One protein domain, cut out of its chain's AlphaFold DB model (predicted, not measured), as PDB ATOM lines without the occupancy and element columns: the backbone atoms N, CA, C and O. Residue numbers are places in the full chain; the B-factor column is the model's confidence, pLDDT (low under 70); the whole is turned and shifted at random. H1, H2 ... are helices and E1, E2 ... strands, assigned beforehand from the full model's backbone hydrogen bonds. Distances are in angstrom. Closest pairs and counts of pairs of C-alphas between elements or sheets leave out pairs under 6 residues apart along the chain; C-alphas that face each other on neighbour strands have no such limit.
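AT A GLANCE: This is residues 105 to 267 of the 270 residues of an uncharacterized protein of Actinobacteria bacterium IMCC26256 (UniProt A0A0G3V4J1). Amid little regular structure, look for a strongly twisted sheet with H1 on one face, H2 on the other, three layers, and H3 off the sheet. Of 163 printed residues, 54 are in named elements, mixed in class: H1 E1 H2 H3 E2 E3 E4 E5. The mixed sheet runs E3 E2 E1 E4 E5. The whole is compact, radius of gyration of the C-alphas 14.6 A, spans 41 by 36 by 29 A.

HOW THE PARTS SIT: Start at H1, residues 116 to 123; its Gly 120 C-alpha is 5.3 A from that of Val 258 in E4, residues 255 to 259, their closest pair. E1, residues 125 to 130, is antiparallel to E4; see N 128 and O 256, 2.8 A. H2, residues 151 to 159, and H3, residues 165 to 173, lie between E1 and parallel E2, residues 181 to 186, a strand-helix-strand unit with a right-handed crossover; see N 183 and O 127, 2.8 A. H2 and E2 come closest at the C-alphas of Met 158 and Gly 184, 5.4 A. Hairpins are E2 with E3, residues 192 to 199, N 195 and O 184 at 2.8 A, and E4 with E5, residues 264 to 266, N 265 and O 257 at 2.8 A. In H1, H2 and H3 every O i to N i+4 pair is within hydrogen-bond range.

IN THESE COORDINATES: Find C-alpha 116 at (24.219, -56.362, -105.588), where H1 begins. E3, 20.5 A long, bends by 53 degrees at residue 195. E5 ends at C-alpha 266, (13.491, -57.007, -101.092).

THE WHOLE: The printed part has no cut. Long links join E1 to H2 and E3 to E4. No printed residue is under 70 in pLDDT.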
ATOM      1  N   LEU A 105      42.014 -47.065 -96.037       85.12
ATOM      2  CA  LEU A 105      41.222 -47.735 -97.072       85.12
ATOM      3  C   LEU A 105      41.128 -46.928 -98.383       85.12
ATOM      4  O   LEU A 105      40.271 -47.201 -99.230       85.12
ATOM      5  N   TRP A 106      42.005 -45.941 -98.587       79.19
ATOM      6  CA  TRP A 106      41.931 -44.975 -99.696       79.19
ATOM      7  C   TRP A 106      41.908 -45.595-101.109       79.19
ATOM      8  O   TRP A 106      41.380 -44.993-102.048       79.19
ATOM      9  N   GLU A 107      42.449 -46.801-101.285       82.88
ATOM     10  CA  GLU A 107      42.468 -47.508-102.572       82.88
ATOM     11  C   GLU A 107      41.125 -48.169-102.914       82.88
ATOM     12  O   GLU A 107      40.834 -48.405-104.091       82.88
ATOM     13  N   ARG A 108      40.269 -48.452-101.918       88.19
ATOM     14  CA  ARG A 108      39.061 -49.285-102.082       88.19
ATOM     15  C   ARG A 108      38.104 -48.766-103.164       88.19
ATOM     16  O   ARG A 108      37.581 -49.588-103.921       88.19
ATOM     17  N   PRO A 109      37.898 -47.447-103.335       85.50
ATOM     18  CA  PRO A 109      37.053 -46.921-104.409       85.50
ATOM     19  C   PRO A 109      37.607 -47.026-105.817       85.50
ATOM     20  O   PRO A 109      36.849 -46.839-106.765       85.50
ATOM     21  N   GLN A 110      38.899 -47.305-105.961       83.06
ATOM     22  CA  GLN A 110      39.533 -47.518-107.261       83.06
ATOM     23  C   GLN A 110      39.360 -48.961-107.742       83.06
ATOM     24  O   GLN A 110      39.507 -49.241-108.930       83.06
ATOM     25  N   LEU A 111      39.015 -49.878-106.831       89.25
ATOM     26  CA  LEU A 111      38.676 -51.252-107.171       89.25
ATOM     27  C   LEU A 111      37.388 -51.304-107.993       89.25
ATOM     28  O   LEU A 111      36.518 -50.433-107.904       89.25
ATOM     29  N   LYS A 112      37.232 -52.391-108.758       93.50
ATOM     30  CA  LYS A 112      36.020 -52.637-109.540       93.50
ATOM     31  C   LYS A 112      34.776 -52.525-108.637       93.50
ATOM     32  O   LYS A 112      34.721 -53.221-107.610       93.50
ATOM     33  N   PRO A 113      33.784 -51.689-109.009       94.50
ATOM     34  CA  PRO A 113      32.550 -51.557-108.250       94.50
ATOM     35  C   PRO A 113      31.814 -52.890-108.099       94.50
ATOM     36  O   PRO A 113      31.723 -53.678-109.044       94.50
ATOM     37  N   LEU A 114      31.262 -53.120-106.910       96.38
ATOM     38  CA  LEU A 114      30.481 -54.304-106.581       96.38
ATOM     39  C   LEU A 114      29.041 -54.162-107.078       96.38
ATOM     40  O   LEU A 114      28.408 -53.119-106.912       96.38
ATOM     41  N   THR A 115      28.499 -55.230-107.658       96.56
ATOM     42  CA  THR A 115      27.063 -55.339-107.940       96.56
ATOM     43  C   THR A 115      26.342 -55.936-106.736       96.56
ATOM     44  O   THR A 115      26.952 -56.627-105.919       96.56
ATOM     45  N   LEU A 116      25.023 -55.747-106.649       95.62
ATOM     46  CA  LEU A 116      24.219 -56.362-105.588       95.62
ATOM     47  C   LEU A 116      24.378 -57.895-105.554       95.62
ATOM     48  O   LEU A 116      24.490 -58.487-104.485       95.62
ATOM     49  N   SER A 117      24.455 -58.531-106.727       97.06
ATOM     50  CA  SER A 117      24.658 -59.978-106.839       97.06
ATOM     51  C   SER A 117      26.033 -60.427-106.333       97.06
ATOM     52  O   SER A 117      26.131 -61.461-105.673       97.06
ATOM     53  N   ALA A 118      27.088 -59.648-106.602       97.56
ATOM     54  CA  ALA A 118      28.416 -59.913-106.050       97.56
ATOM     55  C   ALA A 118      28.391 -59.849-104.516       97.56
ATOM     56  O   ALA A 118      28.779 -60.820-103.878       97.56
ATOM     57  N   ILE A 119      27.805 -58.787-103.950       97.94
ATOM     58  CA  ILE A 119      27.665 -58.606-102.496       97.94
ATOM     59  C   ILE A 119      26.921 -59.781-101.855       97.94
ATOM     60  O   ILE A 119      27.357 -60.308-100.834       97.94
ATOM     61  N   GLY A 120      25.797 -60.207-102.439       97.62
ATOM     62  CA  GLY A 120      25.018 -61.319-101.896       97.62
ATOM     63  C   GLY A 120      25.802 -62.631-101.877       97.62
ATOM     64  O   GLY A 120      25.775 -63.336-100.871       97.62
ATOM     65  N   ARG A 121      26.549 -62.933-102.947       97.81
ATOM     66  CA  ARG A 121      27.379 -64.146-103.028       97.81
ATOM     67  C   ARG A 121      28.569 -64.109-102.074       97.81
ATOM     68  O   ARG A 121      28.807 -65.098-101.394       97.81
ATOM     69  N   GLU A 122      29.264 -62.978-102.002       97.31
ATOM     70  CA  GLU A 122      30.442 -62.774-101.149       97.31
ATOM     71  C   GLU A 122      30.085 -62.888 -99.662       97.31
ATOM     72  O   GLU A 122      30.739 -63.599 -98.913       97.31
ATOM     73  N   THR A 123      28.962 -62.297 -99.250       97.81
ATOM     74  CA  THR A 123      28.534 -62.306 -97.839       97.81
ATOM     75  C   THR A 123      27.663 -63.504 -97.456       97.81
ATOM     76  O   THR A 123      27.287 -63.660 -96.294       97.81
ATOM     77  N   GLY A 124      27.263 -64.346 -98.417       97.31
ATOM     78  CA  GLY A 124      26.250 -65.384 -98.199       97.31
ATOM     79  C   GLY A 124      24.868 -64.831 -97.816       97.31
ATOM     80  O   GLY A 124      24.079 -65.544 -97.189       97.31
ATOM     81  N   GLY A 125      24.585 -63.580 -98.188       97.81
ATOM     82  CA  GLY A 125      23.341 -62.850 -97.956       97.81
ATOM     83  C   GLY A 125      23.550 -61.586 -97.118       97.81
ATOM     84  O   GLY A 125      24.123 -61.639 -96.030       97.81
ATOM     85  N   ALA A 126      23.007 -60.459 -97.581       98.50
ATOM     86  CA  ALA A 126      23.193 -59.154 -96.949       98.50
ATOM     87  C   ALA A 126      21.902 -58.334 -96.858       98.50
ATOM     88  O   ALA A 126      21.009 -58.425 -97.707       98.50
ATOM     89  N   LEU A 127      21.840 -57.492 -95.828       98.62
ATOM     90  CA  LEU A 127      20.889 -56.395 -95.701       98.62
ATOM     91  C   LEU A 127      21.642 -55.088 -95.938       98.62
ATOM     92  O   LEU A 127      22.472 -54.690 -95.129       98.62
ATOM     93  N   LEU A 128      21.360 -54.424 -97.049       98.56
ATOM     94  CA  LEU A 128      21.920 -53.120 -97.363       98.56
ATOM     95  C   LEU A 128      20.943 -52.049 -96.895       98.56
ATOM     96  O   LEU A 128      19.743 -52.160 -97.136       98.56
ATOM     97  N   VAL A 129      21.447 -50.994 -96.270       98.00
ATOM     98  CA  VAL A 129      20.646 -49.886 -95.753       98.00
ATOM     99  C   VAL A 129      21.213 -48.548 -96.210       98.00
ATOM    100  O   VAL A 129      22.428 -48.387 -96.334       98.00
ATOM    101  N   TYR A 130      20.341 -47.581 -96.489       96.31
ATOM    102  CA  TYR A 130      20.770 -46.279 -96.990       96.31
ATOM    103  C   TYR A 130      21.036 -45.274 -95.868       96.31
ATOM    104  O   TYR A 130      20.135 -44.909 -95.115       96.31
ATOM    105  N   LEU A 131      22.264 -44.767 -95.807       94.88
ATOM    106  CA  LEU A 131      22.676 -43.692 -94.909       94.88
ATOM    107  C   LEU A 131      22.468 -42.357 -95.626       94.88
ATOM    108  O   LEU A 131      23.268 -41.962 -96.471       94.88
ATOM    109  N   ALA A 132      21.371 -41.668 -95.317       89.06
ATOM    110  CA  ALA A 132      21.041 -40.387 -95.939       89.06
ATOM    111  C   ALA A 132      21.989 -39.258 -95.493       89.06
ATOM    112  O   ALA A 132      22.365 -39.188 -94.328       89.06
ATOM    113  N   ALA A 133      22.302 -38.339 -96.410       87.50
ATOM    114  CA  ALA A 133      23.074 -37.126 -96.125       87.50
ATOM    115  C   ALA A 133      22.282 -36.083 -95.305       87.50
ATOM    116  O   ALA A 133      21.049 -36.158 -95.191       87.50
ATOM    117  N   GLY A 134      22.999 -35.100 -94.757       88.25
ATOM    118  CA  GLY A 134      22.495 -34.022 -93.896       88.25
ATOM    119  C   GLY A 134      23.008 -34.155 -92.461       88.25
ATOM    120  O   GLY A 134      23.860 -34.996 -92.207       88.25
ATOM    121  N   ASP A 135      22.445 -33.378 -91.534       89.19
ATOM    122  CA  ASP A 135      23.016 -33.261 -90.179       89.19
ATOM    123  C   ASP A 135      22.433 -34.276 -89.190       89.19
ATOM    124  O   ASP A 135      23.160 -34.986 -88.497       89.19
ATOM    125  N   PHE A 136      21.100 -34.389 -89.155       91.81
ATOM    126  CA  PHE A 136      20.394 -35.217 -88.180       91.81
ATOM    127  C   PHE A 136      19.318 -36.100 -88.818       91.81
ATOM    128  O   PHE A 136      18.677 -35.756 -89.818       91.81
ATOM    129  N   LEU A 137      19.128 -37.278 -88.226       87.62
ATOM    130  CA  LEU A 137      17.986 -38.150 -88.457       87.62
ATOM    131  C   LEU A 137      16.760 -37.616 -87.702       87.62
ATOM    132  O   LEU A 137      16.868 -36.862 -86.739       87.62
ATOM    133  N   ILE A 138      15.570 -38.069 -88.101       83.25
ATOM    134  CA  ILE A 138      14.282 -37.661 -87.499       83.25
ATOM    135  C   ILE A 138      14.200 -38.003 -85.994       83.25
ATOM    136  O   ILE A 138      13.400 -37.435 -85.249       83.25
ATOM    137  N   ASP A 139      15.019 -38.947 -85.534       84.50
ATOM    138  CA  ASP A 139      15.126 -39.361 -84.134       84.50
ATOM    139  C   ASP A 139      16.191 -38.585 -83.332       84.50
ATOM    140  O   ASP A 139      16.420 -38.913 -82.171       84.50
ATOM    141  N   GLY A 140      16.815 -37.562 -83.927       87.94
ATOM    142  CA  GLY A 140      17.802 -36.689 -83.285       87.94
ATOM    143  C   GLY A 140      19.244 -37.199 -83.335       87.94
ATOM    144  O   GLY A 140      20.151 -36.486 -82.916       87.94
ATOM    145  N   ARG A 141      19.496 -38.405 -83.854       91.81
ATOM    146  CA  ARG A 141      20.870 -38.899 -84.025       91.81
ATOM    147  C   ARG A 141      21.578 -38.142 -85.138       91.81
ATOM    148  O   ARG A 141      20.964 -37.837 -86.162       91.81
ATOM    149  N   LYS A 142      22.878 -37.910 -84.967       93.81
ATOM    150  CA  LYS A 142      23.729 -37.367 -86.024       93.81
ATOM    151  C   LYS A 142      23.764 -38.336 -87.209       93.81
ATOM    152  O   LYS A 142      23.841 -39.557 -87.028       93.81
ATOM    153  N   LYS A 143      23.637 -37.801 -88.418       94.12
ATOM    154  CA  LYS A 143      23.817 -38.565 -89.652       94.12
ATOM    155  C   LYS A 143      25.297 -38.822 -89.898       94.12
ATOM    156  O   LYS A 143      26.151 -38.064 -89.449       94.12
ATOM    157  N   PHE A 144      25.592 -39.894 -90.627       92.75
ATOM    158  CA  PHE A 144      26.954 -40.157 -91.075       92.75
ATOM    159  C   PHE A 144      27.463 -39.004 -91.951       92.75
ATOM    160  O   PHE A 144      26.874 -38.706 -92.995       92.75
ATOM    161  N   ASP A 145      28.564 -38.393 -91.523       90.06
ATOM    162  CA  ASP A 145      29.278 -37.368 -92.271       90.06
ATOM    163  C   ASP A 145      30.401 -38.024 -93.078       90.06
ATOM    164  O   ASP A 145      31.346 -38.585 -92.529       90.06
ATOM    165  N   ALA A 146      30.298 -37.961 -94.402       86.31
ATOM    166  CA  ALA A 146      31.294 -38.555 -95.277       86.31
ATOM    167  C   ALA A 146      32.582 -37.716 -95.399       86.31
ATOM    168  O   ALA A 146      33.588 -38.229 -95.888       86.31
ATOM    169  N   ALA A 147      32.572 -36.447 -94.979       82.06
ATOM    170  CA  ALA A 147      33.776 -35.624 -94.890       82.06
ATOM    171  C   ALA A 147      34.557 -35.897 -93.595       82.06
ATOM    172  O   ALA A 147      35.782 -35.811 -93.590       82.06
ATOM    173  N   LEU A 148      33.852 -36.268 -92.521       82.38
ATOM    174  CA  LEU A 148      34.416 -36.612 -91.214       82.38
ATOM    175  C   LEU A 148      33.860 -37.968 -90.739       82.38
ATOM    176  O   LEU A 148      33.025 -38.009 -89.829       82.38
ATOM    177  N   PRO A 149      34.284 -39.083 -91.365       84.06
ATOM    178  CA  PRO A 149      33.686 -40.391 -91.130       84.06
ATOM    179  C   PRO A 149      34.000 -40.901 -89.721       84.06
ATOM    180  O   PRO A 149      35.123 -41.306 -89.434       84.06
ATOM    181  N   LEU A 150      32.987 -40.917 -88.850       90.38
ATOM    182  CA  LEU A 150      33.055 -41.537 -87.526       90.38
ATOM    183  C   LEU A 150      32.350 -42.898 -87.524       90.38
ATOM    184  O   LEU A 150      31.187 -43.016 -87.923       90.38
ATOM    185  N   ASP A 151      33.034 -43.917 -87.009       93.06
ATOM    186  CA  ASP A 151      32.534 -45.298 -86.962       93.06
ATOM    187  C   ASP A 151      31.281 -45.423 -86.088       93.06
ATOM    188  O   ASP A 151      30.330 -46.121 -86.439       93.06
ATOM    189  N   SER A 152      31.224 -44.674 -84.986       94.19
ATOM    190  CA  SER A 152      30.057 -44.623 -84.100       94.19
ATOM    191  C   SER A 152      28.803 -44.094 -84.809       94.19
ATOM    192  O   SER A 152      27.713 -44.657 -84.640       94.19
ATOM    193  N   ASP A 153      28.950 -43.058 -85.639       94.19
ATOM    194  CA  ASP A 153      27.860 -42.498 -86.439       94.19
ATOM    195  C   ASP A 153      27.419 -43.502 -87.510       94.19
ATOM    196  O   ASP A 153      26.218 -43.772 -87.636       94.19
ATOM    197  N   ALA A 154      28.375 -44.114 -88.220       94.38
ATOM    198  CA  ALA A 154      28.121 -45.153 -89.216       94.38
ATOM    199  C   ALA A 154      27.320 -46.327 -88.628       94.38
ATOM    200  O   ALA A 154      26.219 -46.613 -89.099       94.38
ATOM    201  N   VAL A 155      27.812 -46.951 -87.553       96.56
ATOM    202  CA  VAL A 155      27.170 -48.107 -86.903       96.56
ATOM    203  C   VAL A 155      25.787 -47.753 -86.385       96.56
ATOM    204  O   VAL A 155      24.825 -48.485 -86.622       96.56
ATOM    205  N   SER A 156      25.661 -46.617 -85.692       95.19
ATOM    206  CA  SER A 156      24.374 -46.168 -85.169       95.19
ATOM    207  C   SER A 156      23.366 -46.026 -86.309       95.19
ATOM    208  O   SER A 156      22.270 -46.592 -86.240       95.19
ATOM    209  N   ASN A 157      23.734 -45.316 -87.379       95.94
ATOM    210  CA  ASN A 157      22.872 -45.084 -88.536       95.94
ATOM    211  C   ASN A 157      22.526 -46.398 -89.252       95.94
ATOM    212  O   ASN A 157      21.381 -46.570 -89.657       95.94
ATOM    213  N   MET A 158      23.475 -47.332 -89.348       97.38
ATOM    214  CA  MET A 158      23.277 -48.649 -89.946       97.38
ATOM    215  C   MET A 158      22.325 -49.532 -89.148       97.38
ATOM    216  O   MET A 158      21.511 -50.215 -89.751       97.38
ATOM    217  N   GLU A 159      22.404 -49.574 -87.817       96.31
ATOM    218  CA  GLU A 159      21.731 -50.636 -87.057       96.31
ATOM    219  C   GLU A 159      20.281 -50.302 -86.668       96.31
ATOM    220  O   GLU A 159      19.498 -51.220 -86.443       96.31
ATOM    221  N   LYS A 160      19.889 -49.022 -86.560       93.62
ATOM    222  CA  LYS A 160      18.622 -48.637 -85.897       93.62
ATOM    223  C   LYS A 160      17.545 -48.111 -86.839       93.62
ATOM    224  O   LYS A 160      17.803 -47.313 -87.732       93.62
ATOM    225  N   ASN A 161      16.308 -48.396 -86.436       92.62
ATOM    226  CA  ASN A 161      15.069 -47.770 -86.893       92.62
ATOM    227  C   ASN A 161      14.626 -48.150 -88.317       92.62
ATOM    228  O   ASN A 161      14.000 -47.353 -89.016       92.62
ATOM    229  N   TRP A 162      14.861 -49.407 -88.707       94.75
ATOM    230  CA  TRP A 162      14.491 -49.940 -90.020       94.75
ATOM    231  C   TRP A 162      13.096 -50.562 -90.066       94.75
ATOM    232  O   TRP A 162      12.610 -51.144 -89.097       94.75
ATOM    233  N   ASP A 163      12.456 -50.461 -91.228       93.56
ATOM    234  CA  ASP A 163      11.129 -51.011 -91.515       93.56
ATOM    235  C   ASP A 163      11.168 -52.506 -91.866       93.56
ATOM    236  O   ASP A 163      10.924 -52.895 -93.004       93.56
ATOM    237  N   LEU A 164      11.549 -53.352 -90.907       94.94
ATOM    238  CA  LEU A 164      11.858 -54.763 -91.180       94.94
ATOM    239  C   LEU A 164      10.740 -55.741 -90.809       94.94
ATOM    240  O   LEU A 164      10.955 -56.941 -90.918       94.94
ATOM    241  N   THR A 165       9.562 -55.278 -90.382       92.19
ATOM    242  CA  THR A 165       8.516 -56.146 -89.801       92.19
ATOM    243  C   THR A 165       8.174 -57.343 -90.693       92.19
ATOM    244  O   THR A 165       8.340 -58.483 -90.265       92.19
ATOM    245  N   ARG A 166       7.843 -57.099 -91.970       91.56
ATOM    246  CA  ARG A 166       7.539 -58.167 -92.943       91.56
ATOM    247  C   ARG A 166       8.733 -59.081 -93.239       91.56
ATOM    248  O   ARG A 166       8.553 -60.248 -93.568       91.56
ATOM    249  N   LEU A 167       9.956 -58.554 -93.182       95.19
ATOM    250  CA  LEU A 167      11.163 -59.348 -93.428       95.19
ATOM    251  C   LEU A 167      11.495 -60.238 -92.233       95.19
ATOM    252  O   LEU A 167      11.883 -61.385 -92.414       95.19
ATOM    253  N   ILE A 168      11.285 -59.741 -91.017       95.12
ATOM    254  CA  ILE A 168      11.499 -60.501 -89.787       95.12
ATOM    255  C   ILE A 168      10.521 -61.663 -89.675       95.12
ATOM    256  O   ILE A 168      10.933 -62.736 -89.254       95.12
ATOM    257  N   GLU A 169       9.264 -61.489 -90.084       93.56
ATOM    258  CA  GLU A 169       8.302 -62.594 -90.192       93.56
ATOM    259  C   GLU A 169       8.834 -63.690 -91.129       93.56
ATOM    260  O   GLU A 169       9.010 -64.830 -90.700       93.56
ATOM    261  N   LYS A 170       9.255 -63.320 -92.349       94.19
ATOM    262  CA  LYS A 170       9.872 -64.257 -93.307       94.19
ATOM    263  C   LYS A 170      11.123 -64.949 -92.756       94.19
ATOM    264  O   LYS A 170      11.329 -66.141 -92.967       94.19
ATOM    265  N   TRP A 171      11.986 -64.213 -92.062       95.62
ATOM    266  CA  TRP A 171      13.211 -64.768 -91.486       95.62
ATOM    267  C   TRP A 171      12.945 -65.643 -90.262       95.62
ATOM    268  O   TRP A 171      13.738 -66.534 -89.993       95.62
ATOM    269  N   ARG A 172      11.840 -65.445 -89.537       93.38
ATOM    270  CA  ARG A 172      11.416 -66.367 -88.473       93.38
ATOM    271  C   ARG A 172      10.913 -67.687 -89.048       93.38
ATOM    272  O   ARG A 172      11.258 -68.731 -88.510       93.38
ATOM    273  N   GLU A 173      10.156 -67.638 -90.142       94.19
ATOM    274  CA  GLU A 173       9.685 -68.838 -90.849       94.19
ATOM    275  C   GLU A 173      10.842 -69.614 -91.493       94.19
ATOM    276  O   GLU A 173      10.878 -70.842 -91.451       94.19
ATOM    277  N   LYS A 174      11.825 -68.903 -92.062       94.81
ATOM    278  CA  LYS A 174      13.017 -69.503 -92.677       94.81
ATOM    279  C   LYS A 174      14.308 -68.840 -92.178       94.81
ATOM    280  O   LYS A 174      14.908 -68.047 -92.919       94.81
ATOM    281  N   PRO A 175      14.810 -69.212 -90.983       93.62
ATOM    282  CA  PRO A 175      15.997 -68.600 -90.377       93.62
ATOM    283  C   PRO A 175      17.236 -68.652 -91.257       93.62
ATOM    284  O   PRO A 175      17.982 -67.674 -91.331       93.62
ATOM    285  N   SER A 176      17.421 -69.745 -92.005       93.00
ATOM    286  CA  SER A 176      18.549 -69.924 -92.924       93.00
ATOM    287  C   SER A 176      18.618 -68.862 -94.027       93.00
ATOM    288  O   SER A 176      19.713 -68.590 -94.512       93.00
ATOM    289  N   SER A 177      17.494 -68.219 -94.366       94.25
ATOM    290  CA  SER A 177      17.421 -67.157 -95.379       94.25
ATOM    291  C   SER A 177      17.807 -65.764 -94.868       94.25
ATOM    292  O   SER A 177      18.046 -64.868 -95.677       94.25
ATOM    293  N   ALA A 178      17.876 -65.570 -93.547       96.50
ATOM    294  CA  ALA A 178      18.211 -64.282 -92.955       96.50
ATOM    295  C   ALA A 178      19.601 -63.786 -93.405       96.50
ATOM    296  O   ALA A 178      20.522 -64.600 -93.539       96.50
ATOM    297  N   PRO A 179      19.773 -62.468 -93.608       97.94
ATOM    298  CA  PRO A 179      21.051 -61.882 -93.996       97.94
ATOM    299  C   PRO A 179      22.124 -62.142 -92.931       97.94
ATOM    300  O   PRO A 179      21.835 -62.174 -91.733       97.94
ATOM    301  N   LYS A 180      23.369 -62.311 -93.380       98.31
ATOM    302  CA  LYS A 180      24.543 -62.501 -92.519       98.31
ATOM    303  C   LYS A 180      25.270 -61.194 -92.230       98.31
ATOM    304  O   LYS A 180      25.829 -61.050 -91.150       98.31
ATOM    305  N   VAL A 181      25.233 -60.247 -93.167       98.69
ATOM    306  CA  VAL A 181      25.956 -58.972 -93.069       98.69
ATOM    307  C   VAL A 181      24.994 -57.799 -93.242       98.69
ATOM    308  O   VAL A 181      24.115 -57.819 -94.106       98.69
ATOM    309  N   LEU A 182      25.154 -56.774 -92.409       98.75
ATOM    310  CA  LEU A 182      24.508 -55.474 -92.532       98.75
ATOM    311  C   LEU A 182      25.481 -54.502 -93.197       98.75
ATOM    312  O   LEU A 182      26.595 -54.324 -92.718       98.75
ATOM    313  N   ILE A 183      25.049 -53.846 -94.270       98.56
ATOM    314  CA  ILE A 183      25.891 -52.953 -95.069       98.56
ATOM    315  C   ILE A 183      25.268 -51.562 -95.107       98.56
ATOM    316  O   ILE A 183      24.150 -51.388 -95.592       98.56
ATOM    317  N   GLY A 184      26.003 -50.558 -94.637       97.50
ATOM    318  CA  GLY A 184      25.633 -49.153 -94.772       97.50
ATOM    319  C   GLY A 184      26.105 -48.598 -96.107       97.50
ATOM    320  O   GLY A 184      27.288 -48.685 -96.428       97.50
ATOM    321  N   VAL A 185      25.201 -48.001 -96.882       96.81
ATOM    322  CA  VAL A 185      25.515 -47.408 -98.187       96.81
ATOM    323  C   VAL A 185      25.221 -45.915 -98.169       96.81
ATOM    324  O   VAL A 185      24.112 -45.507 -97.829       96.81
ATOM    325  N   HIS A 186      26.182 -45.106 -98.607       94.69
ATOM    326  CA  HIS A 186      26.040 -43.657 -98.752       94.69
ATOM    327  C   HIS A 186      26.331 -43.218-100.193       94.69
ATOM    328  O   HIS A 186      26.850 -43.990-101.002       94.69
ATOM    329  N   GLY A 187      25.979 -41.974-100.521       91.31
ATOM    330  CA  GLY A 187      26.289 -41.335-101.797       91.31
ATOM    331  C   GLY A 187      25.123 -41.302-102.787       91.31
ATOM    332  O   GLY A 187      24.093 -41.963-102.622       91.31
ATOM    333  N   LYS A 188      25.302 -40.495-103.837       88.38
ATOM    334  CA  LYS A 188      24.350 -40.373-104.951       88.38
ATOM    335  C   LYS A 188      24.346 -41.644-105.801       88.38
ATOM    336  O   LYS A 188      25.308 -42.407-105.782       88.38
ATOM    337  N   VAL A 189      23.274 -41.857-106.568       84.94
ATOM    338  CA  VAL A 189      23.233 -42.903-107.608       84.94
ATOM    339  C   VAL A 189      24.452 -42.747-108.528       84.94
ATOM    340  O   VAL A 189      24.941 -41.635-108.709       84.94
ATOM    341  N   ASP A 190      25.014 -43.871-108.975       83.06
ATOM    342  CA  ASP A 190      26.292 -43.985-109.707       83.06
ATOM    343  C   ASP A 190      27.543 -43.574-108.917       83.06
ATOM    344  O   ASP A 190      28.663 -43.915-109.298       83.06
ATOM    345  N   HIS A 191      27.361 -42.934-107.756       87.25
ATOM    346  CA  HIS A 191      28.412 -42.585-106.812       87.25
ATOM    347  C   HIS A 191      28.257 -43.151-105.402       87.25
ATOM    348  O   HIS A 191      28.744 -42.563-104.435       87.25
ATOM    349  N   ARG A 192      27.651 -44.333-105.295       92.56
ATOM    350  CA  ARG A 192      27.470 -45.016-104.017       92.56
ATOM    351  C   ARG A 192      28.724 -45.757-103.567       92.56
ATOM    352  O   ARG A 192      29.457 -46.333-104.374       92.56
ATOM    353  N   PHE A 193      28.922 -45.787-102.259       93.81
ATOM    354  CA  PHE A 193      29.996 -46.525-101.608       93.81
ATOM    355  C   PHE A 193      29.521 -47.117-100.280       93.81
ATOM    356  O   PHE A 193      28.539 -46.656 -99.689       93.81
ATOM    357  N   ILE A 194      30.212 -48.165 -99.843       95.81
ATOM    358  CA  ILE A 194      29.961 -48.833 -98.571       95.81
ATOM    359  C   ILE A 194      30.661 -48.054 -97.459       95.81
ATOM    360  O   ILE A 194      31.879 -47.899 -97.474       95.81
ATOM    361  N   VAL A 195      29.881 -47.574 -96.496       95.12
ATOM    362  CA  VAL A 195      30.368 -46.874 -95.298       95.12
ATOM    363  C   VAL A 195      30.925 -47.861 -94.271       95.12
ATOM    364  O   VAL A 195      31.921 -47.578 -93.609       95.12
ATOM    365  N   GLY A 196      30.279 -49.021 -94.163       95.88
ATOM    366  CA  GLY A 196      30.667 -50.114 -93.285       95.88
ATOM    367  C   GLY A 196      29.871 -51.379 -93.601       95.88
ATOM    368  O   GLY A 196      28.752 -51.309 -94.122       95.88
ATOM    369  N   ALA A 197      30.462 -52.521 -93.288       97.88
ATOM    370  CA  ALA A 197      29.888 -53.851 -93.377       97.88
ATOM    371  C   ALA A 197      30.135 -54.573 -92.049       97.88
ATOM    372  O   ALA A 197      31.273 -54.705 -91.616       97.88
ATOM    373  N   VAL A 198      29.060 -55.009 -91.394       98.50
ATOM    374  CA  VAL A 198      29.107 -55.558 -90.035       98.50
ATOM    375  C   VAL A 198      28.335 -56.869 -89.980       98.50
ATOM    376  O   VAL A 198      27.231 -56.975 -90.524       98.50
ATOM    377  N   ALA A 199      28.882 -57.875 -89.303       98.56
ATOM    378  CA  ALA A 199      28.226 -59.167 -89.159       98.56
ATOM    379  C   ALA A 199      26.993 -59.074 -88.240       98.56
ATOM    380  O   ALA A 199      27.024 -58.477 -87.159       98.56
ATOM    381  N   ILE A 200      25.887 -59.683 -88.670       98.44
ATOM    382  CA  ILE A 200      24.612 -59.693 -87.947       98.44
ATOM    383  C   ILE A 200      24.617 -60.832 -86.928       98.44
ATOM    384  O   ILE A 200      24.881 -61.987 -87.265       98.44
ATOM    385  N   HIS A 201      24.208 -60.543 -85.693       97.62
ATOM    386  CA  HIS A 201      23.944 -61.573 -84.690       97.62
ATOM    387  C   HIS A 201      22.582 -62.232 -84.970       97.62
ATOM    388  O   HIS A 201      21.559 -61.890 -84.373       97.62
ATOM    389  N   ARG A 202      22.559 -63.182 -85.910       95.31
ATOM    390  CA  ARG A 202      21.324 -63.760 -86.479       95.31
ATOM    391  C   ARG A 202      20.382 -64.380 -85.445       95.31
ATOM    392  O   ARG A 202      19.178 -64.192 -85.567       95.31
ATOM    393  N   ASP A 203      20.902 -65.003 -84.390       94.75
ATOM    394  CA  ASP A 203      20.070 -65.614 -83.333       94.75
ATOM    395  C   ASP A 203      19.255 -64.592 -82.527       94.75
ATOM    396  O   ASP A 203      18.243 -64.912 -81.895       94.75
ATOM    397  N   LEU A 204      19.695 -63.335 -82.551       95.69
ATOM    398  CA  LEU A 204      19.041 -62.215 -81.894       95.69
ATOM    399  C   LEU A 204      18.119 -61.439 -82.844       95.69
ATOM    400  O   LEU A 204      17.346 -60.586 -82.391       95.69
ATOM    401  N   LEU A 205      18.174 -61.726 -84.148       93.88
ATOM    402  CA  LEU A 205      17.388 -61.036 -85.162       93.88
ATOM    403  C   LEU A 205      15.897 -61.298 -84.929       93.88
ATOM    404  O   LEU A 205      15.450 -62.429 -84.748       93.88
ATOM    405  N   GLY A 206      15.109 -60.226 -84.888       91.44
ATOM    406  CA  GLY A 206      13.677 -60.325 -84.628       91.44
ATOM    407  C   GLY A 206      13.297 -60.581 -83.167       91.44
ATOM    408  O   GLY A 206      12.111 -60.762 -82.894       91.44
ATOM    409  N   LYS A 207      14.225 -60.586 -82.197       95.06
ATOM    410  CA  LYS A 207      13.852 -60.697 -80.772       95.06
ATOM    411  C   LYS A 207      13.154 -59.413 -80.280       95.06
ATOM    412  O   LYS A 207      13.558 -58.322 -80.686       95.06
ATOM    413  N   PRO A 208      12.170 -59.499 -79.358       93.81
ATOM    414  CA  PRO A 208      11.382 -58.342 -78.913       93.81
ATOM    415  C   PRO A 208      12.196 -57.154 -78.384       93.81
ATOM    416  O   PRO A 208      11.818 -56.010 -78.614       93.81
ATOM    417  N   LYS A 209      13.350 -57.403 -77.745       95.12
ATOM    418  CA  LYS A 209      14.243 -56.345 -77.235       95.12
ATOM    419  C   LYS A 209      14.805 -55.410 -78.320       95.12
ATOM    420  O   LYS A 209      15.267 -54.321 -77.999       95.12
ATOM    421  N   TYR A 210      14.761 -55.818 -79.590       95.38
ATOM    422  CA  TYR A 210      15.194 -55.007 -80.734       95.38
ATOM    423  C   TYR A 210      14.046 -54.275 -81.436       95.38
ATOM    424  O   TYR A 210      14.275 -53.587 -82.433       95.38
ATOM    425  N   ILE A 211      12.819 -54.386 -80.920       94.50
ATOM    426  CA  ILE A 211      11.689 -53.589 -81.390       94.50
ATOM    427  C   ILE A 211      11.859 -52.157 -80.881       94.50
ATOM    428  O   ILE A 211      12.056 -51.907 -79.692       94.50
ATOM    429  N   ARG A 212      11.747 -51.194 -81.789       90.31
ATOM    430  CA  ARG A 212      11.792 -49.760 -81.509       90.31
ATOM    431  C   ARG A 212      10.402 -49.171 -81.733       90.31
ATOM    432  O   ARG A 212       9.869 -49.187 -82.844       90.31
ATOM    433  N   ARG A 213       9.807 -48.661 -80.651       86.06
ATOM    434  CA  ARG A 213       8.490 -48.011 -80.647       86.06
ATOM    435  C   ARG A 213       8.669 -46.502 -80.543       86.06
ATOM    436  O   ARG A 213       9.445 -46.027 -79.722       86.06
ATOM    437  N   SER A 214       7.940 -45.757 -81.362       82.69
ATOM    438  CA  SER A 214       7.845 -44.302 -81.264       82.69
ATOM    439  C   SER A 214       6.488 -43.862 -81.781       82.69
ATOM    440  O   SER A 214       6.021 -44.393 -82.787       82.69
ATOM    441  N   LYS A 215       5.895 -42.847 -81.144       78.56
ATOM    442  CA  LYS A 215       4.666 -42.199 -81.632       78.56
ATOM    443  C   LYS A 215       4.853 -41.544 -83.011       78.56
ATOM    444  O   LYS A 215       3.875 -41.238 -83.673       78.56
ATOM    445  N   ARG A 216       6.105 -41.332 -83.444       77.06
ATOM    446  CA  ARG A 216       6.457 -40.714 -84.734       77.06
ATOM    447  C   ARG A 216       6.399 -41.674 -85.932       77.06
ATOM    448  O   ARG A 216       6.554 -41.216 -87.059       77.06
ATOM    449  N   TRP A 217       6.242 -42.984 -85.724       79.38
ATOM    450  CA  TRP A 217       6.216 -43.973 -86.809       79.38
ATOM    451  C   TRP A 217       4.871 -44.692 -86.864       79.38
ATOM    452  O   TRP A 217       4.344 -45.094 -85.831       79.38
ATOM    453  N   SER A 218       4.354 -44.910 -88.074       75.06
ATOM    454  CA  SER A 218       3.114 -45.666 -88.299       75.06
ATOM    455  C   SER A 218       3.241 -47.155 -87.959       75.06
ATOM    456  O   SER A 218       2.243 -47.819 -87.699       75.06
ATOM    457  N   HIS A 219       4.467 -47.686 -87.942       78.12
ATOM    458  CA  HIS A 219       4.763 -49.087 -87.660       78.12
ATOM    459  C   HIS A 219       5.982 -49.225 -86.750       78.12
ATOM    460  O   HIS A 219       6.822 -48.324 -86.656       78.12
ATOM    461  N   TYR A 220       6.099 -50.390 -86.109       87.38
ATOM    462  CA  TYR A 220       7.299 -50.751 -85.367       87.38
ATOM    463  C   TYR A 220       8.524 -50.701 -86.270       87.38
ATOM    464  O   TYR A 220       8.517 -51.203 -87.397       87.38
ATOM    465  N   ARG A 221       9.589 -50.102 -85.747       92.50
ATOM    466  CA  ARG A 221      10.905 -50.173 -86.358       92.50
ATOM    467  C   ARG A 221      11.734 -51.225 -85.652       92.50
ATOM    468  O   ARG A 221      11.455 -51.604 -84.516       92.50
ATOM    469  N   TRP A 222      12.782 -51.666 -86.319       95.75
ATOM    470  CA  TRP A 222      13.666 -52.695 -85.813       95.75
ATOM    471  C   TRP A 222      15.092 -52.188 -85.744       95.75
ATOM    472  O   TRP A 222      15.549 -51.423 -86.599       95.75
ATOM    473  N   GLN A 223      15.784 -52.617 -84.697       96.88
ATOM    474  CA  GLN A 223      17.232 -52.598 -84.657       96.88
ATOM    475  C   GLN A 223      17.770 -53.937 -85.163       96.88
ATOM    476  O   GLN A 223      17.291 -54.998 -84.764       96.88
ATOM    477  N   VAL A 224      18.784 -53.887 -86.017       97.88
ATOM    478  CA  VAL A 224      19.540 -55.059 -86.448       97.88
ATOM    479  C   VAL A 224      20.609 -55.347 -85.388       97.88
ATOM    480  O   VAL A 224      21.422 -54.468 -85.103       97.88
ATOM    481  N   PRO A 225      20.613 -56.526 -84.750       97.75
ATOM    482  CA  PRO A 225      21.645 -56.888 -83.787       97.75
ATOM    483  C   PRO A 225      22.953 -57.234 -84.507       97.75
ATOM    484  O   PRO A 225      22.945 -57.984 -85.480       97.75
ATOM    485  N   LEU A 226      24.071 -56.712 -84.011       98.12
ATOM    486  CA  LEU A 226      25.408 -56.899 -84.585       98.12
ATOM    487  C   LEU A 226      26.268 -57.764 -83.657       98.12
ATOM    488  O   LEU A 226      26.060 -57.718 -82.444       98.12
ATOM    489  N   LEU A 227      27.194 -58.544 -84.225       97.38
ATOM    490  CA  LEU A 227      28.143 -59.364 -83.458       97.38
ATOM    491  C   LEU A 227      29.227 -58.501 -82.810       97.38
ATOM    492  O   LEU A 227      29.382 -58.522 -81.593       97.38
ATOM    493  N   ASP A 228      29.911 -57.701 -83.622       96.94
ATOM    494  CA  ASP A 228      30.928 -56.748 -83.192       96.94
ATOM    495  C   ASP A 228      30.620 -55.390 -83.829       96.94
ATOM    496  O   ASP A 228      30.363 -55.304 -85.024       96.94
ATOM    497  N   LYS A 229      30.574 -54.329 -83.022       95.62
ATOM    498  CA  LYS A 229      30.270 -52.966 -83.485       95.62
ATOM    499  C   LYS A 229      31.518 -52.174 -83.864       95.62
ATOM    500  O   LYS A 229      31.384 -51.043 -84.313       95.62
ATOM    501  N   THR A 230      32.696 -52.730 -83.621       95.12
ATOM    502  CA  THR A 230      33.990 -52.111 -83.919       95.12
ATOM    503  C   THR A 230      34.555 -52.588 -85.253       95.12
ATOM    504  O   THR A 230      35.285 -51.845 -85.900       95.12
ATOM    505  N   GLU A 231      34.136 -53.766 -85.720       95.56
ATOM    506  CA  GLU A 231      34.530 -54.328 -87.012       95.56
ATOM    507  C   GLU A 231      33.555 -53.907 -88.125       95.56
ATOM    508  O   GLU A 231      32.456 -54.452 -88.259       95.56
ATOM    509  N   LEU A 232      33.949 -52.896 -88.908       95.81
ATOM    510  CA  LEU A 232      33.153 -52.325 -90.003       95.81
ATOM    511  C   LEU A 232      33.634 -52.758 -91.400       95.81
ATOM    512  O   LEU A 232      33.078 -52.257 -92.381       95.81
ATOM    513  N   ASP A 233      34.640 -53.627 -91.531       96.00
ATOM    514  CA  ASP A 233      35.195 -54.082 -92.816       96.00
ATOM    515  C   ASP A 233      35.028 -55.595 -93.042       96.00
ATOM    516  O   ASP A 233      35.877 -56.262 -93.641       96.00
ATOM    517  N   VAL A 234      33.886 -56.150 -92.619       97.25
ATOM    518  CA  VAL A 234      33.539 -57.551 -92.901       97.25
ATOM    519  C   VAL A 234      33.610 -57.824 -94.406       97.25
ATOM    520  O   VAL A 234      33.021 -57.096 -95.210       97.25
ATOM    521  N   GLU A 235      34.329 -58.889 -94.774       96.00
ATOM    522  CA  GLU A 235      34.626 -59.276 -96.161       96.00
ATOM    523  C   GLU A 235      35.323 -58.176 -96.988       96.00
ATOM    524  O   GLU A 235      35.183 -58.125 -98.208       96.00
ATOM    525  N   SER A 236      36.091 -57.269 -96.362       95.12
ATOM    526  CA  SER A 236      36.829 -56.222 -97.091       95.12
ATOM    527  C   SER A 236      35.926 -55.293 -97.932       95.12
ATOM    528  O   SER A 236      36.303 -54.810 -99.013       95.12
ATOM    529  N   LEU A 237      34.691 -55.085 -97.467       95.81
ATOM    530  CA  LEU A 237      33.654 -54.340 -98.177       95.81
ATOM    531  C   LEU A 237      33.674 -52.835 -97.897       95.81
ATOM    532  O   LEU A 237      33.190 -52.063 -98.731       95.81
ATOM    533  N   ARG A 238      34.207 -52.388 -96.761       94.75
ATOM    534  CA  ARG A 238      34.256 -50.976 -96.377       94.75
ATOM    535  C   ARG A 238      35.024 -50.170 -97.415       94.75
ATOM    536  O   ARG A 238      36.076 -50.557 -97.917       94.75
ATOM    537  N   GLY A 239      34.444 -49.042 -97.799       92.38
ATOM    538  CA  GLY A 239      34.980 -48.178 -98.838       92.38
ATOM    539  C   GLY A 239      34.879 -48.732-100.257       92.38
ATOM    540  O   GLY A 239      35.309 -48.063-101.186       92.38
ATOM    541  N   ARG A 240      34.293 -49.907-100.508       94.44
ATOM    542  CA  ARG A 240      34.069 -50.362-101.888       94.44
ATOM    543  C   ARG A 240      32.969 -49.539-102.556       94.44
ATOM    544  O   ARG A 240      31.944 -49.206-101.955       94.44
ATOM    545  N   ARG A 241      33.162 -49.237-103.841       94.44
ATOM    546  CA  ARG A 241      32.116 -48.661-104.699       94.44
ATOM    547  C   ARG A 241      31.062 -49.710-104.999       94.44
ATOM    548  O   ARG A 241      31.398 -50.875-105.205       94.44
ATOM    549  N   VAL A 242      29.809 -49.284-105.100       94.75
ATOM    550  CA  VAL A 242      28.709 -50.155-105.525       94.75
ATOM    551  C   VAL A 242      28.036 -49.596-106.767       94.75
ATOM    552  O   VAL A 242      27.899 -48.382-106.924       94.75
ATOM    553  N   LYS A 243      27.622 -50.494-107.657       93.44
ATOM    554  CA  LYS A 243      27.005 -50.170-108.942       93.44
ATOM    555  C   LYS A 243      25.566 -50.674-108.983       93.44
ATOM    556  O   LYS A 243      25.262 -51.723-108.421       93.44
ATOM    557  N   ASP A 244      24.701 -49.921-109.659       87.75
ATOM    558  CA  ASP A 244      23.312 -50.292-109.962       87.75
ATOM    559  C   ASP A 244      22.424 -50.514-108.717       87.75
ATOM    560  O   ASP A 244      21.340 -51.084-108.803       87.75
ATOM    561  N   ILE A 245      22.848 -50.018-107.548       91.25
ATOM    562  CA  ILE A 245      22.064 -50.058-106.309       91.25
ATOM    563  C   ILE A 245      21.216 -48.789-106.206       91.25
ATOM    564  O   ILE A 245      21.736 -47.669-106.208       91.25
ATOM    565  N   LYS A 246      19.897 -48.952-106.082       92.00
ATOM    566  CA  LYS A 246      18.938 -47.850-105.942       92.00
ATOM    567  C   LYS A 246      18.015 -48.111-104.758       92.00
ATOM    568  O   LYS A 246      17.379 -49.154-104.685       92.00
ATOM    569  N   PHE A 247      17.942 -47.140-103.857       93.81
ATOM    570  CA  PHE A 247      16.969 -47.113-102.767       93.81
ATOM    571  C   PHE A 247      15.830 -46.173-103.158       93.81
ATOM    572  O   PHE A 247      16.066 -45.177-103.846       93.81
ATOM    573  N   GLY A 248      14.612 -46.510-102.747       90.81
ATOM    574  CA  GLY A 248      13.433 -45.681-102.999       90.81
ATOM    575  C   GLY A 248      13.242 -44.597-101.940       90.81
ATOM    576  O   GLY A 248      14.129 -44.337-101.129       90.81
ATOM    577  N   GLN A 249      12.076 -43.955-101.950       87.06
ATOM    578  CA  GLN A 249      11.766 -42.835-101.050       87.06
ATOM    579  C   GLN A 249      10.983 -43.266 -99.804       87.06
ATOM    580  O   GLN A 249      11.032 -42.595 -98.773       87.06
ATOM    581  N   PHE A 250      10.273 -44.393 -99.871       88.12
ATOM    582  CA  PHE A 250       9.491 -44.901 -98.745       88.12
ATOM    583  C   PHE A 250      10.367 -45.687 -97.765       88.12
ATOM    584  O   PHE A 250      11.348 -46.307 -98.167       88.12
ATOM    585  N   SER A 251       9.985 -45.748 -96.484       87.31
ATOM    586  CA  SER A 251      10.787 -46.409 -95.435       87.31
ATOM    587  C   SER A 251      11.146 -47.863 -95.738       87.31
ATOM    588  O   SER A 251      12.266 -48.299 -95.466       87.31
ATOM    589  N   HIS A 252      10.221 -48.602 -96.348       88.19
ATOM    590  CA  HIS A 252      10.458 -49.980 -96.762       88.19
ATOM    591  C   HIS A 252      11.400 -50.093 -97.973       88.19
ATOM    592  O   HIS A 252      11.903 -51.170 -98.238       88.19
ATOM    593  N   GLN A 253      11.662 -49.010 -98.704       91.75
ATOM    594  CA  GLN A 253      12.576 -48.970 -99.852       91.75
ATOM    595  C   GLN A 253      13.957 -48.393 -99.499       91.75
ATOM    596  O   GLN A 253      14.827 -48.331-100.365       91.75
ATOM    597  N   LEU A 254      14.168 -47.977 -98.243       93.81
ATOM    598  CA  LEU A 254      15.462 -47.505 -97.731       93.81
ATOM    599  C   LEU A 254      16.403 -48.649 -97.320       93.81
ATOM    600  O   LEU A 254      17.499 -48.402 -96.821       93.81
ATOM    601  N   HIS A 255      15.988 -49.893 -97.547       96.62
ATOM    602  CA  HIS A 255      16.800 -51.078 -97.340       96.62
ATOM    603  C   HIS A 255      16.555 -52.104 -98.450       96.62
ATOM    604  O   HIS A 255      15.472 -52.165 -99.032       96.62
ATOM    605  N   ILE A 256      17.575 -52.906 -98.737       97.50
ATOM    606  CA  ILE A 256      17.581 -53.946 -99.763       97.50
ATOM    607  C   ILE A 256      18.058 -55.236 -99.105       97.50
ATOM    608  O   ILE A 256      19.100 -55.252 -98.458       97.50
ATOM    609  N   TRP A 257      17.323 -56.326 -99.290       97.75
ATOM    610  CA  TRP A 257      17.776 -57.658 -98.894       97.75
ATOM    611  C   TRP A 257      18.172 -58.438-100.142       97.75
ATOM    612  O   TRP A 257      17.370 -58.595-101.066       97.75
ATOM    613  N   VAL A 258      19.408 -58.928-100.154       97.56
ATOM    614  CA  VAL A 258      19.943 -59.830-101.174       97.56
ATOM    615  C   VAL A 258      20.307 -61.162-100.525       97.56
ATOM    616  O   VAL A 258      20.873 -61.195 -99.432       97.56
ATOM    617  N   ASP A 259      19.954 -62.269-101.171       97.06
ATOM    618  CA  ASP A 259      20.281 -63.606-100.675       97.06
ATOM    619  C   ASP A 259      21.711 -64.049-101.044       97.06
ATOM    620  O   ASP A 259      22.414 -63.401-101.820       97.06
ATOM    621  N   GLY A 260      22.132 -65.199-100.507       96.69
ATOM    622  CA  GLY A 260      23.441 -65.800-100.792       96.69
ATOM    623  C   GLY A 260      23.660 -66.224-102.249       96.69
ATOM    624  O   GLY A 260      24.785 -66.518-102.639       96.69
ATOM    625  N   LYS A 261      22.607 -66.255-103.075       96.69
ATOM    626  CA  LYS A 261      22.704 -66.513-104.520       96.69
ATOM    627  C   LYS A 261      22.876 -65.215-105.315       96.69
ATOM    628  O   LYS A 261      23.034 -65.257-106.534       96.69
ATOM    629  N   GLY A 262      22.857 -64.064-104.641       95.69
ATOM    630  CA  GLY A 262      22.952 -62.752-105.262       95.69
ATOM    631  C   GLY A 262      21.636 -62.265-105.873       95.69
ATOM    632  O   GLY A 262      21.669 -61.387-106.735       95.69
ATOM    633  N   LYS A 263      20.486 -62.825-105.468       96.00
ATOM    634  CA  LYS A 263      19.163 -62.368-105.908       96.00
ATOM    635  C   LYS A 263      18.586 -61.381-104.898       96.00
ATOM    636  O   LYS A 263      18.540 -61.654-103.699       96.00
ATOM    637  N   GLN A 264      18.105 -60.239-105.390       96.00
ATOM    638  CA  GLN A 264      17.345 -59.297-104.575       96.00
ATOM    639  C   GLN A 264      16.004 -59.920-104.178       96.00
ATOM    640  O   GLN A 264      15.204 -60.300-105.031       96.00
ATOM    641  N   GLN A 265      15.766 -60.007-102.876       95.62
ATOM    642  CA  GLN A 265      14.532 -60.513-102.280       95.62
ATOM    643  C   GLN A 265      13.631 -59.376-101.783       95.62
ATOM    644  O   GLN A 265      12.419 -59.546-101.658       95.62
ATOM    645  N   HIS A 266      14.216 -58.207-101.499       95.19
ATOM    646  CA  HIS A 266      13.491 -57.007-101.092       95.19
ATOM    647  C   HIS A 266      14.235 -55.730-101.517       95.19
ATOM    648  O   HIS A 266      15.462 -55.723-101.433       95.19
ATOM    649  N   PRO A 267      13.535 -54.651-101.912       89.88
ATOM    650  CA  PRO A 267      12.112 -54.642-102.244       89.88
ATOM    651  C   PRO A 267      11.846 -55.569-103.434       89.88
ATOM    652  O   PRO A 267      12.699 -55.725-104.308       89.88
TER     653      PRO A 267